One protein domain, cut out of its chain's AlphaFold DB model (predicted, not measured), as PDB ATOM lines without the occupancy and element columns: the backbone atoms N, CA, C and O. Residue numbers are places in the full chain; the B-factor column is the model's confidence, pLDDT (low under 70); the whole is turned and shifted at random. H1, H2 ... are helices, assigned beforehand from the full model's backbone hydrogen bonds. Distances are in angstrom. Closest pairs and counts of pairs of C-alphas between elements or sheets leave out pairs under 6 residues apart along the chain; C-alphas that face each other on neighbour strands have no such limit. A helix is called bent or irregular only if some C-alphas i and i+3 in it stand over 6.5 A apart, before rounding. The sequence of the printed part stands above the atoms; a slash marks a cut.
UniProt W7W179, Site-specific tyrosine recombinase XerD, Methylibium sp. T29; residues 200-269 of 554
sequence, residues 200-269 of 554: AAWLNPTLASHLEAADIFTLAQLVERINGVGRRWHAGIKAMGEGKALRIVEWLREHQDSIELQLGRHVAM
ATOM      1  N   ALA A 200     -38.983  41.411 -37.754       94.81
ATOM      2  CA  ALA A 200     -40.047  40.525 -37.283       94.81
ATOM      3  C   ALA A 200     -40.478  39.484 -38.324       94.81
ATOM      4  O   ALA A 200     -41.048  38.458 -37.957       94.81
ATOM      5  N   ALA A 201     -40.188  39.713 -39.609       94.50
ATOM      6  CA  ALA A 201     -40.483  38.744 -40.654       94.50
ATOM      7  C   ALA A 201     -39.556  37.517 -40.580       94.50
ATOM      8  O   ALA A 201     -39.962  36.430 -40.981       94.50
ATOM      9  N   TRP A 202     -38.337  37.676 -40.055       93.69
ATOM     10  CA  TRP A 202     -37.281  36.661 -40.149       93.69
ATOM     11  C   TRP A 202     -36.780  36.136 -38.809       93.69
ATOM     12  O   TRP A 202     -36.329  34.999 -38.740       93.69
ATOM     13  N   LEU A 203     -36.862  36.939 -37.750       92.81
ATOM     14  CA  LEU A 203     -36.358  36.574 -36.431       92.81
ATOM     15  C   LEU A 203     -37.494  36.127 -35.508       92.81
ATOM     16  O   LEU A 203     -38.655  36.505 -35.678       92.81
ATOM     17  N   ASN A 204     -37.135  35.370 -34.471       89.06
ATOM     18  CA  ASN A 204     -38.050  34.997 -33.400       89.06
ATOM     19  C   ASN A 204     -38.794  36.235 -32.839       89.06
ATOM     20  O   ASN A 204     -38.138  37.248 -32.568       89.06
ATOM     21  N   PRO A 205     -40.114  36.158 -32.558       89.88
ATOM     22  CA  PRO A 205     -40.907  37.293 -32.072       89.88
ATOM     23  C   PRO A 205     -40.322  38.019 -30.856       89.88
ATOM     24  O   PRO A 205     -40.415  39.242 -30.757       89.88
ATOM     25  N   THR A 206     -39.673  37.293 -29.941       89.56
ATOM     26  CA  THR A 206     -39.052  37.885 -28.747       89.56
ATOM     27  C   THR A 206     -37.819  38.713 -29.117       89.56
ATOM     28  O   THR A 206     -37.631  39.815 -28.608       89.56
ATOM     29  N   LEU A 207     -36.978  38.202 -30.026       91.06
ATOM     30  CA  LEU A 207     -35.794  38.918 -30.516       91.06
ATOM     31  C   LEU A 207     -36.192  40.136 -31.345       91.06
ATOM     32  O   LEU A 207     -35.659  41.220 -31.118       91.06
ATOM     33  N   ALA A 208     -37.155  39.963 -32.252       93.62
ATOM     34  CA  ALA A 208     -37.699  41.044 -33.056       93.62
ATOM     35  C   ALA A 208     -38.262  42.165 -32.173       93.62
ATOM     36  O   ALA A 208     -37.902  43.319 -32.370       93.62
ATOM     37  N   SER A 209     -39.033  41.833 -31.132       93.38
ATOM     38  CA  SER A 209     -39.587  42.830 -30.203       93.38
ATOM     39  C   SER A 209     -38.502  43.644 -29.490       93.38
ATOM     40  O   SER A 209     -38.651  44.849 -29.313       93.38
ATOM     41  N   HIS A 210     -37.384  43.020 -29.099       94.31
ATOM     42  CA  HIS A 210     -36.262  43.747 -28.489       94.31
ATOM     43  C   HIS A 210     -35.535  44.667 -29.480       94.31
ATOM     44  O   HIS A 210     -35.059  45.726 -29.078       94.31
ATOM     45  N   LEU A 211     -35.433  44.268 -30.751       95.38
ATOM     46  CA  LEU A 211     -34.845  45.092 -31.811       95.38
ATOM     47  C   LEU A 211     -35.754  46.274 -32.168       95.38
ATOM     48  O   LEU A 211     -35.279  47.405 -32.220       95.38
ATOM     49  N   GLU A 212     -37.055  46.035 -32.327       95.00
ATOM     50  CA  GLU A 212     -38.049  47.077 -32.604       95.00
ATOM     51  C   GLU A 212     -38.147  48.085 -31.451       95.00
ATOM     52  O   GLU A 212     -38.219  49.283 -31.694       95.00
ATOM     53  N   ALA A 213     -38.060  47.632 -30.193       94.56
ATOM     54  CA  ALA A 213     -37.995  48.517 -29.025       94.56
ATOM     55  C   ALA A 213     -36.714  49.376 -28.969       94.56
ATOM     56  O   ALA A 213     -36.640  50.316 -28.182       94.56
ATOM     57  N   ALA A 214     -35.703  49.042 -29.775       92.94
ATOM     58  CA  ALA A 214     -34.485  49.823 -29.974       92.94
ATOM     59  C   ALA A 214     -34.484  50.574 -31.325       92.94
ATOM     60  O   ALA A 214     -33.411  50.935 -31.812       92.94
ATOM     61  N   ASP A 215     -35.666  50.768 -31.924       93.06
ATOM     62  CA  ASP A 215     -35.913  51.433 -33.211       93.06
ATOM     63  C   ASP A 215     -35.248  50.762 -34.430       93.06
ATOM     64  O   ASP A 215     -34.936  51.404 -35.436       93.06
ATOM     65  N   ILE A 216     -35.034  49.444 -34.363       95.19
ATOM     66  CA  ILE A 216     -34.487  48.639 -35.461       95.19
ATOM     67  C   ILE A 216     -35.615  47.788 -36.040       95.19
ATOM     68  O   ILE A 216     -35.942  46.725 -35.518       95.19
ATOM     69  N   PHE A 217     -36.200  48.253 -37.139       95.38
ATOM     70  CA  PHE A 217     -37.378  47.628 -37.738       95.38
ATOM     71  C   PHE A 217     -37.053  46.768 -38.954       95.38
ATOM     72  O   PHE A 217     -37.818  45.854 -39.250       95.38
ATOM     73  N   THR A 218     -35.943  47.030 -39.648       97.06
ATOM     74  CA  THR A 218     -35.573  46.368 -40.912       97.06
ATOM     75  C   THR A 218     -34.205  45.694 -40.855       97.06
ATOM     76  O   THR A 218     -33.345  46.074 -40.054       97.06
ATOM     77  N   LEU A 219     -33.975  44.717 -41.740       97.69
ATOM     78  CA  LEU A 219     -32.660  44.082 -41.885       97.69
ATOM     79  C   LEU A 219     -31.575  45.095 -42.288       97.69
ATOM     80  O   LEU A 219     -30.459  45.025 -41.774       97.69
ATOM     81  N   ALA A 220     -31.907  46.086 -43.121       96.25
ATOM     82  CA  ALA A 220     -31.004  47.176 -43.482       96.25
ATOM     83  C   ALA A 220     -30.547  47.990 -42.263       96.25
ATOM     84  O   ALA A 220     -29.349  48.195 -42.075       96.25
ATOM     85  N   GLN A 221     -31.481  48.405 -41.400       95.81
ATOM     86  CA  GLN A 221     -31.163  49.133 -40.164       95.81
ATOM     87  C   GLN A 221     -30.320  48.289 -39.205       95.81
ATOM     88  O   GLN A 221     -29.416  48.804 -38.545       95.81
ATOM     89  N   LEU A 222     -30.593  46.984 -39.133       97.38
ATOM     90  CA  LEU A 222     -29.819  46.063 -38.309       97.38
ATOM     91  C   LEU A 222     -28.370  45.960 -38.806       97.38
ATOM     92  O   LEU A 222     -27.443  46.115 -38.011       97.38
ATOM     93  N   VAL A 223     -28.165  45.779 -40.114       97.12
ATOM     94  CA  VAL A 223     -26.831  45.759 -40.735       97.12
ATOM     95  C   VAL A 223     -26.112  47.103 -40.559       97.12
ATOM     96  O   VAL A 223     -24.943  47.116 -40.164       97.12
ATOM     97  N   GLU A 224     -26.798  48.232 -40.769       94.88
ATOM     98  CA  GLU A 224     -26.238  49.576 -40.559       94.88
ATOM     99  C   GLU A 224     -25.785  49.762 -39.105       94.88
ATOM    100  O   GLU A 224     -24.675  50.238 -38.857       94.88
ATOM    101  N   ARG A 225     -26.585  49.311 -38.128       95.44
ATOM    102  CA  ARG A 225     -26.216  49.362 -36.708       95.44
ATOM    103  C   ARG A 225     -25.005  48.489 -36.393       95.44
ATOM    104  O   ARG A 225     -24.100  48.943 -35.688       95.44
ATOM    105  N   ILE A 226     -24.985  47.252 -36.888       96.56
ATOM    106  CA  ILE A 226     -23.891  46.302 -36.656       96.56
ATOM    107  C   ILE A 226     -22.580  46.863 -37.212       96.56
ATOM    108  O   ILE A 226     -21.594  46.959 -36.480       96.56
ATOM    109  N   ASN A 227     -22.576  47.315 -38.467       95.25
ATOM    110  CA  ASN A 227     -21.404  47.943 -39.078       95.25
ATOM    111  C   ASN A 227     -21.051  49.279 -38.416       95.25
ATOM    112  O   ASN A 227     -19.876  49.628 -38.311       95.25
ATOM    113  N   GLY A 228     -22.056  50.011 -37.942       92.94
ATOM    114  CA  GLY A 228     -21.927  51.312 -37.307       92.94
ATOM    115  C   GLY A 228     -21.231  51.297 -35.956       92.94
ATOM    116  O   GLY A 228     -20.406  52.165 -35.668       92.94
ATOM    117  N   VAL A 229     -21.582  50.323 -35.121       92.56
ATOM    118  CA  VAL A 229     -21.087  50.212 -33.743       92.56
ATOM    119  C   VAL A 229     -19.965  49.172 -33.627       92.56
ATOM    120  O   VAL A 229     -19.106  49.285 -32.751       92.56
ATOM    121  N   GLY A 230     -19.934  48.171 -34.511       93.19
ATOM    122  CA  GLY A 230     -18.977  47.065 -34.490       93.19
ATOM    123  C   GLY A 230     -19.337  45.998 -33.451       93.19
ATOM    124  O   GLY A 230     -20.509  45.770 -33.155       93.19
ATOM    125  N   ARG A 231     -18.327  45.353 -32.848       91.75
ATOM    126  CA  ARG A 231     -18.501  44.198 -31.938       91.75
ATOM    127  C   ARG A 231     -19.554  44.389 -30.838       91.75
ATOM    128  O   ARG A 231     -20.228  43.440 -30.463       91.75
ATOM    129  N   ARG A 232     -19.710  45.609 -30.315       92.50
ATOM    130  CA  ARG A 232     -20.637  45.928 -29.211       92.50
ATOM    131  C   ARG A 232     -21.981  46.499 -29.678       92.50
ATOM    132  O   ARG A 232     -22.637  47.177 -28.898       92.50
ATOM    133  N   TRP A 233     -22.411  46.255 -30.917       94.38
ATOM    134  CA  TRP A 233     -23.669  46.797 -31.462       94.38
ATOM    135  C   TRP A 233     -24.922  46.452 -30.645       94.38
ATOM    136  O   TRP A 233     -25.871  47.241 -30.593       94.38
ATOM    137  N   HIS A 234     -24.903  45.290 -29.990       95.19
ATOM    138  CA  HIS A 234     -25.974  44.814 -29.124       95.19
ATOM    139  C   HIS A 234     -26.013  45.544 -27.771       95.19
ATOM    140  O   HIS A 234     -26.994  45.440 -27.037       95.19
ATOM    141  N   ALA A 235     -24.949  46.273 -27.408       91.56
ATOM    142  CA  ALA A 235     -24.895  47.008 -26.154       91.56
ATOM    143  C   ALA A 235     -25.993  48.082 -26.132       91.56
ATOM    144  O   ALA A 235     -26.171  48.834 -27.092       91.56
ATOM    145  N   GLY A 236     -26.737  48.129 -25.027       87.50
ATOM    146  CA  GLY A 236     -27.885  49.022 -24.857       87.50
ATOM    147  C   GLY A 236     -29.222  48.457 -25.351       87.50
ATOM    148  O   GLY A 236     -30.244  49.078 -25.095       87.50
ATOM    149  N   ILE A 237     -29.253  47.284 -25.998       93.69
ATOM    150  CA  ILE A 237     -30.509  46.603 -26.342       93.69
ATOM    151  C   ILE A 237     -30.895  45.672 -25.186       93.69
ATOM    152  O   ILE A 237     -30.144  44.763 -24.818       93.69
ATOM    153  N   LYS A 238     -32.074  45.896 -24.594       91.50
ATOM    154  CA  LYS A 238     -32.570  45.104 -23.460       91.50
ATOM    155  C   LYS A 238     -32.647  43.619 -23.837       91.50
ATOM    156  O   LYS A 238     -33.143  43.266 -24.901       91.50
ATOM    157  N   ALA A 239     -32.151  42.749 -22.953       90.25
ATOM    158  CA  ALA A 239     -32.167  41.289 -23.116       90.25
ATOM    159  C   ALA A 239     -31.482  40.745 -24.401       90.25
ATOM    160  O   ALA A 239     -31.739  39.601 -24.810       90.25
ATOM    161  N   MET A 240     -30.561  41.527 -24.986       93.31
ATOM    162  CA  MET A 240     -29.687  41.143 -26.099       93.31
ATOM    163  C   MET A 240     -28.248  40.882 -25.611       93.31
ATOM    164  O   MET A 240     -27.425  41.793 -25.506       93.31
ATOM    165  N   GLY A 241     -27.956  39.623 -25.277       90.38
ATOM    166  CA  GLY A 241     -26.615  39.173 -24.877       90.38
ATOM    167  C   GLY A 241     -25.709  38.824 -26.065       90.38
ATOM    168  O   GLY A 241     -26.183  38.701 -27.195       90.38
ATOM    169  N   GLU A 242     -24.419  38.602 -25.795       91.06
ATOM    170  CA  GLU A 242     -23.398  38.312 -26.819       91.06
ATOM    171  C   GLU A 242     -23.736  37.070 -27.659       91.06
ATOM    172  O   GLU A 242     -23.659  37.130 -28.882       91.06
ATOM    173  N   GLY A 243     -24.213  35.981 -27.044       91.25
ATOM    174  CA  GLY A 243     -24.593  34.766 -27.779       91.25
ATOM    175  C   GLY A 243     -25.754  34.977 -28.761       91.25
ATOM    176  O   GLY A 243     -25.706  34.500 -29.891       91.25
ATOM    177  N   LYS A 244     -26.778  35.753 -28.371       92.00
ATOM    178  CA  LYS A 244     -27.894  36.117 -29.268       92.00
ATOM    179  C   LYS A 244     -27.411  37.012 -30.407       92.00
ATOM    180  O   LYS A 244     -27.785  36.803 -31.555       92.00
ATOM    181  N   ALA A 245     -26.560  37.984 -30.086       94.38
ATOM    182  CA  ALA A 245     -25.985  38.888 -31.070       94.38
ATOM    183  C   ALA A 245     -25.103  38.146 -32.087       94.38
ATOM    184  O   ALA A 245     -25.181  38.441 -33.277       94.38
ATOM    185  N   LEU A 246     -24.310  37.170 -31.635       93.31
ATOM    186  CA  LEU A 246     -23.477  36.337 -32.499       93.31
ATOM    187  C   LEU A 246     -24.328  35.538 -33.491       93.31
ATOM    188  O   LEU A 246     -24.062  35.605 -34.685       93.31
ATOM    189  N   ARG A 247     -25.399  34.888 -33.019       93.06
ATOM    190  CA  ARG A 247     -26.335  34.137 -33.878       93.06
ATOM    191  C   ARG A 247     -26.976  35.018 -34.952       93.06
ATOM    192  O   ARG A 247     -27.116  34.593 -36.091       93.06
ATOM    193  N   ILE A 248     -27.339  36.256 -34.606       95.50
ATOM    194  CA  ILE A 248     -27.864  37.235 -35.574       95.50
ATOM    195  C   ILE A 248     -26.798  37.596 -36.616       95.50
ATOM    196  O   ILE A 248     -27.102  37.660 -37.802       95.50
ATOM    197  N   VAL A 249     -25.553  37.830 -36.192       96.00
ATOM    198  CA  VAL A 249     -24.443  38.151 -37.104       96.00
ATOM    199  C   VAL A 249     -24.134  36.984 -38.045       96.00
ATOM    200  O   VAL A 249     -23.924  37.216 -39.230       96.00
ATOM    201  N   GLU A 250     -24.113  35.749 -37.542       94.06
ATOM    202  CA  GLU A 250     -23.925  34.538 -38.353       94.06
ATOM    203  C   GLU A 250     -25.061  34.372 -39.367       94.06
ATOM    204  O   GLU A 250     -24.793  34.250 -40.559       94.06
ATOM    205  N   TRP A 251     -26.317  34.490 -38.926       95.00
ATOM    206  CA  TRP A 251     -27.475  34.411 -39.819       95.00
ATOM    207  C   TRP A 251     -27.441  35.486 -40.910       95.00
ATOM    208  O   TRP A 251     -27.696  35.195 -42.075       95.00
ATOM    209  N   LEU A 252     -27.078  36.726 -40.566       96.06
ATOM    210  CA  LEU A 252     -26.920  37.793 -41.556       96.06
ATOM    211  C   LEU A 252     -25.808  37.479 -42.557       96.06
ATOM    212  O   LEU A 252     -25.982  37.796 -43.727       96.06
ATOM    213  N   ARG A 253     -24.701  36.856 -42.119       95.25
ATOM    214  CA  ARG A 253     -23.598  36.426 -42.996       95.25
ATOM    215  C   ARG A 253     -24.036  35.371 -44.004       95.25
ATOM    216  O   ARG A 253     -23.741  35.500 -45.184       95.25
ATOM    217  N   GLU A 254     -24.793  34.378 -43.552       93.25
ATOM    218  CA  GLU A 254     -25.349  33.325 -44.412       93.25
ATOM    219  C   GLU A 254     -26.297  33.871 -45.494       93.25
ATOM    220  O   GLU A 254     -26.474  33.241 -46.531       93.25
ATOM    221  N   HIS A 255     -26.887  35.049 -45.269       94.75
ATOM    222  CA  HIS A 255     -27.880  35.655 -46.155       94.75
ATOM    223  C   HIS A 255     -27.402  36.958 -46.828       94.75
ATOM    224  O   HIS A 255     -28.226  37.691 -47.384       94.75
ATOM    225  N   GLN A 256     -26.094  37.262 -46.808       95.06
ATOM    226  CA  GLN A 256     -25.540  38.515 -47.358       95.06
ATOM    227  C   GLN A 256     -25.881  38.711 -48.835       95.06
ATOM    228  O   GLN A 256     -26.212  39.827 -49.232       95.06
ATOM    229  N   ASP A 257     -25.857  37.634 -49.619       94.50
ATOM    230  CA  ASP A 257     -26.123  37.691 -51.057       94.50
ATOM    231  C   ASP A 257     -27.578  38.073 -51.348       94.50
ATOM    232  O   ASP A 257     -27.838  38.907 -52.206       94.50
ATOM    233  N   SER A 258     -28.536  37.533 -50.584       95.56
ATOM    234  CA  SER A 258     -29.957  37.878 -50.742       95.56
ATOM    235  C   SER A 258     -30.332  39.244 -50.164       95.56
ATOM    236  O   SER A 258     -31.232  39.909 -50.676       95.56
ATOM    237  N   ILE A 259     -29.664  39.655 -49.081       95.56
ATOM    238  CA  ILE A 259     -29.904  40.948 -48.433       95.56
ATOM    239  C   ILE A 259     -29.232  42.075 -49.231       95.56
ATOM    240  O   ILE A 259     -29.664  43.219 -49.117       95.56
ATOM    241  N   GLU A 260     -28.206  41.757 -50.026       95.25
ATOM    242  CA  GLU A 260     -27.373  42.702 -50.782       95.25
ATOM    243  C   GLU A 260     -26.634  43.707 -49.876       95.25
ATOM    244  O   GLU A 260     -26.270  44.809 -50.282       95.25
ATOM    245  N   LEU A 261     -26.383  43.326 -48.616       93.62
ATOM    246  CA  LEU A 261     -25.632  44.122 -47.647       93.62
ATOM    247  C   LEU A 261     -24.580  43.266 -46.952       93.62
ATOM    248  O   LEU A 261     -24.827  42.126 -46.563       93.62
ATOM    249  N   GLN A 262     -23.402  43.851 -46.747       93.19
ATOM    250  CA  GLN A 262     -22.239  43.140 -46.234       93.19
ATOM    251  C   GLN A 262     -21.900  43.572 -44.802       93.19
ATOM    252  O   GLN A 262     -21.869  44.764 -44.489       93.19
ATOM    253  N   LEU A 263     -21.605  42.609 -43.925       94.25
ATOM    254  CA  LEU A 263     -21.037  42.873 -42.604       94.25
ATOM    255  C   LEU A 263     -19.513  42.974 -42.700       94.25
ATOM    256  O   LEU A 263     -18.840  42.044 -43.145       94.25
ATOM    257  N   GLY A 264     -18.961  44.097 -42.246       91.50
ATOM    258  CA  GLY A 264     -17.524  44.333 -42.280       91.50
ATOM    259  C   GLY A 264     -16.752  43.420 -41.323       91.50
ATOM    260  O   GLY A 264     -17.251  42.986 -40.279       91.50
ATOM    261  N   ARG A 265     -15.486  43.146 -41.656       89.19
ATOM    262  CA  ARG A 265     -14.594  42.301 -40.837       89.19
ATOM    263  C   ARG A 265     -14.393  42.861 -39.424       89.19
ATOM    264  O   ARG A 265     -14.258  42.099 -38.466       89.19
ATOM    265  N   HIS A 266     -14.465  44.186 -39.279       91.31
ATOM    266  CA  HIS A 266     -14.324  44.904 -38.010       91.31
ATOM    267  C   HIS A 266     -15.375  44.529 -36.960       91.31
ATOM    268  O   HIS A 266     -15.138  44.708 -35.766       91.31
ATOM    269  N   VAL A 267     -16.520  43.980 -37.373       93.19
ATOM    270  CA  VAL A 267     -17.606  43.567 -36.471       93.19
ATOM    271  C   VAL A 267     -17.166  42.447 -35.520       93.19
ATOM    272  O   VAL A 267     -17.646  42.382 -34.392       93.19
ATOM    273  N   ALA A 268     -16.229  41.587 -35.930       89.62
ATOM    274  CA  ALA A 268     -15.789  40.446 -35.123       89.62
ATOM    275  C   ALA A 268     -14.691  40.790 -34.097       89.62
ATOM    276  O   ALA A 268     -14.433  40.010 -33.182       89.62
ATOM    277  N   MET A 269     -14.028  41.943 -34.228       88.94
ATOM    278  CA  MET A 269     -12.804  42.238 -33.480       88.94
ATOM    279  C   MET A 269     -12.997  43.365 -32.460       88.94
ATOM    280  O   MET A 269     -13.734  44.324 -32.701       88.94
TER     281      MET A 269
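AT A GLANCE: This is residues 200 to 269 of the 554 residues of the protein "Site-specific tyrosine recombinase XerD" of Methylibium sp. T29 (UniProt W7W179). Two longer helices, H2 and H3, cross at a slant to form a compact core, with short H1 and H5 at opposite sides and H4 beyond the end of H3. The printed part has 70 residues, 43 of them in five named helices, H1 to H5 in that order along the chain, with no named strand; the class is all helix, and the whole is compact, with a radius of gyration of the C-alphas of 11.0 A and spans of 25 by 25 by 19 A.

HOW THE PARTS SIT: H2, residues 219 to 232, is near H3, residues 242 to 254, with 15 pairs of C-alphas within 10 A. H2, with residues 226 to 231 alone, touches H5, residues 265 to 268; the closest C-alphas, of Gly 230 and Val 267, are 4.2 A apart. H4, residues 256 to 259, is close to H2 but not clearly touching: the closest C-alphas, of Leu 219 and Ile 259, are 7.8 A apart. H3 and H4 meet only through their link. H1, residues 205 to 212, is only just apart from H2, at 8.3 A, and from H3, at 8.5 A. In H1 and H3 every O i to N i+4 pair is within hydrogen-bond range, in H2 8 of 10; H4 and H5 are too short for such a pair.

IN THESE COORDINATES: H2 is 17.6 A long and irregular: C-alphas 228 and 231 are 9.5 A apart. H3 is 18.4 A, H1 10.2 A. C-alpha 205 is at (-40.907, 37.293, -32.072), C-alpha 268 at (-15.789, 40.446, -35.123).

THE WHOLE: The C-alphas farthest apart, of Lys 238 and Asp 257, are 29.3 A apart. The printed part has no cut and no long link; no printed residue is under 70 in pLDDT.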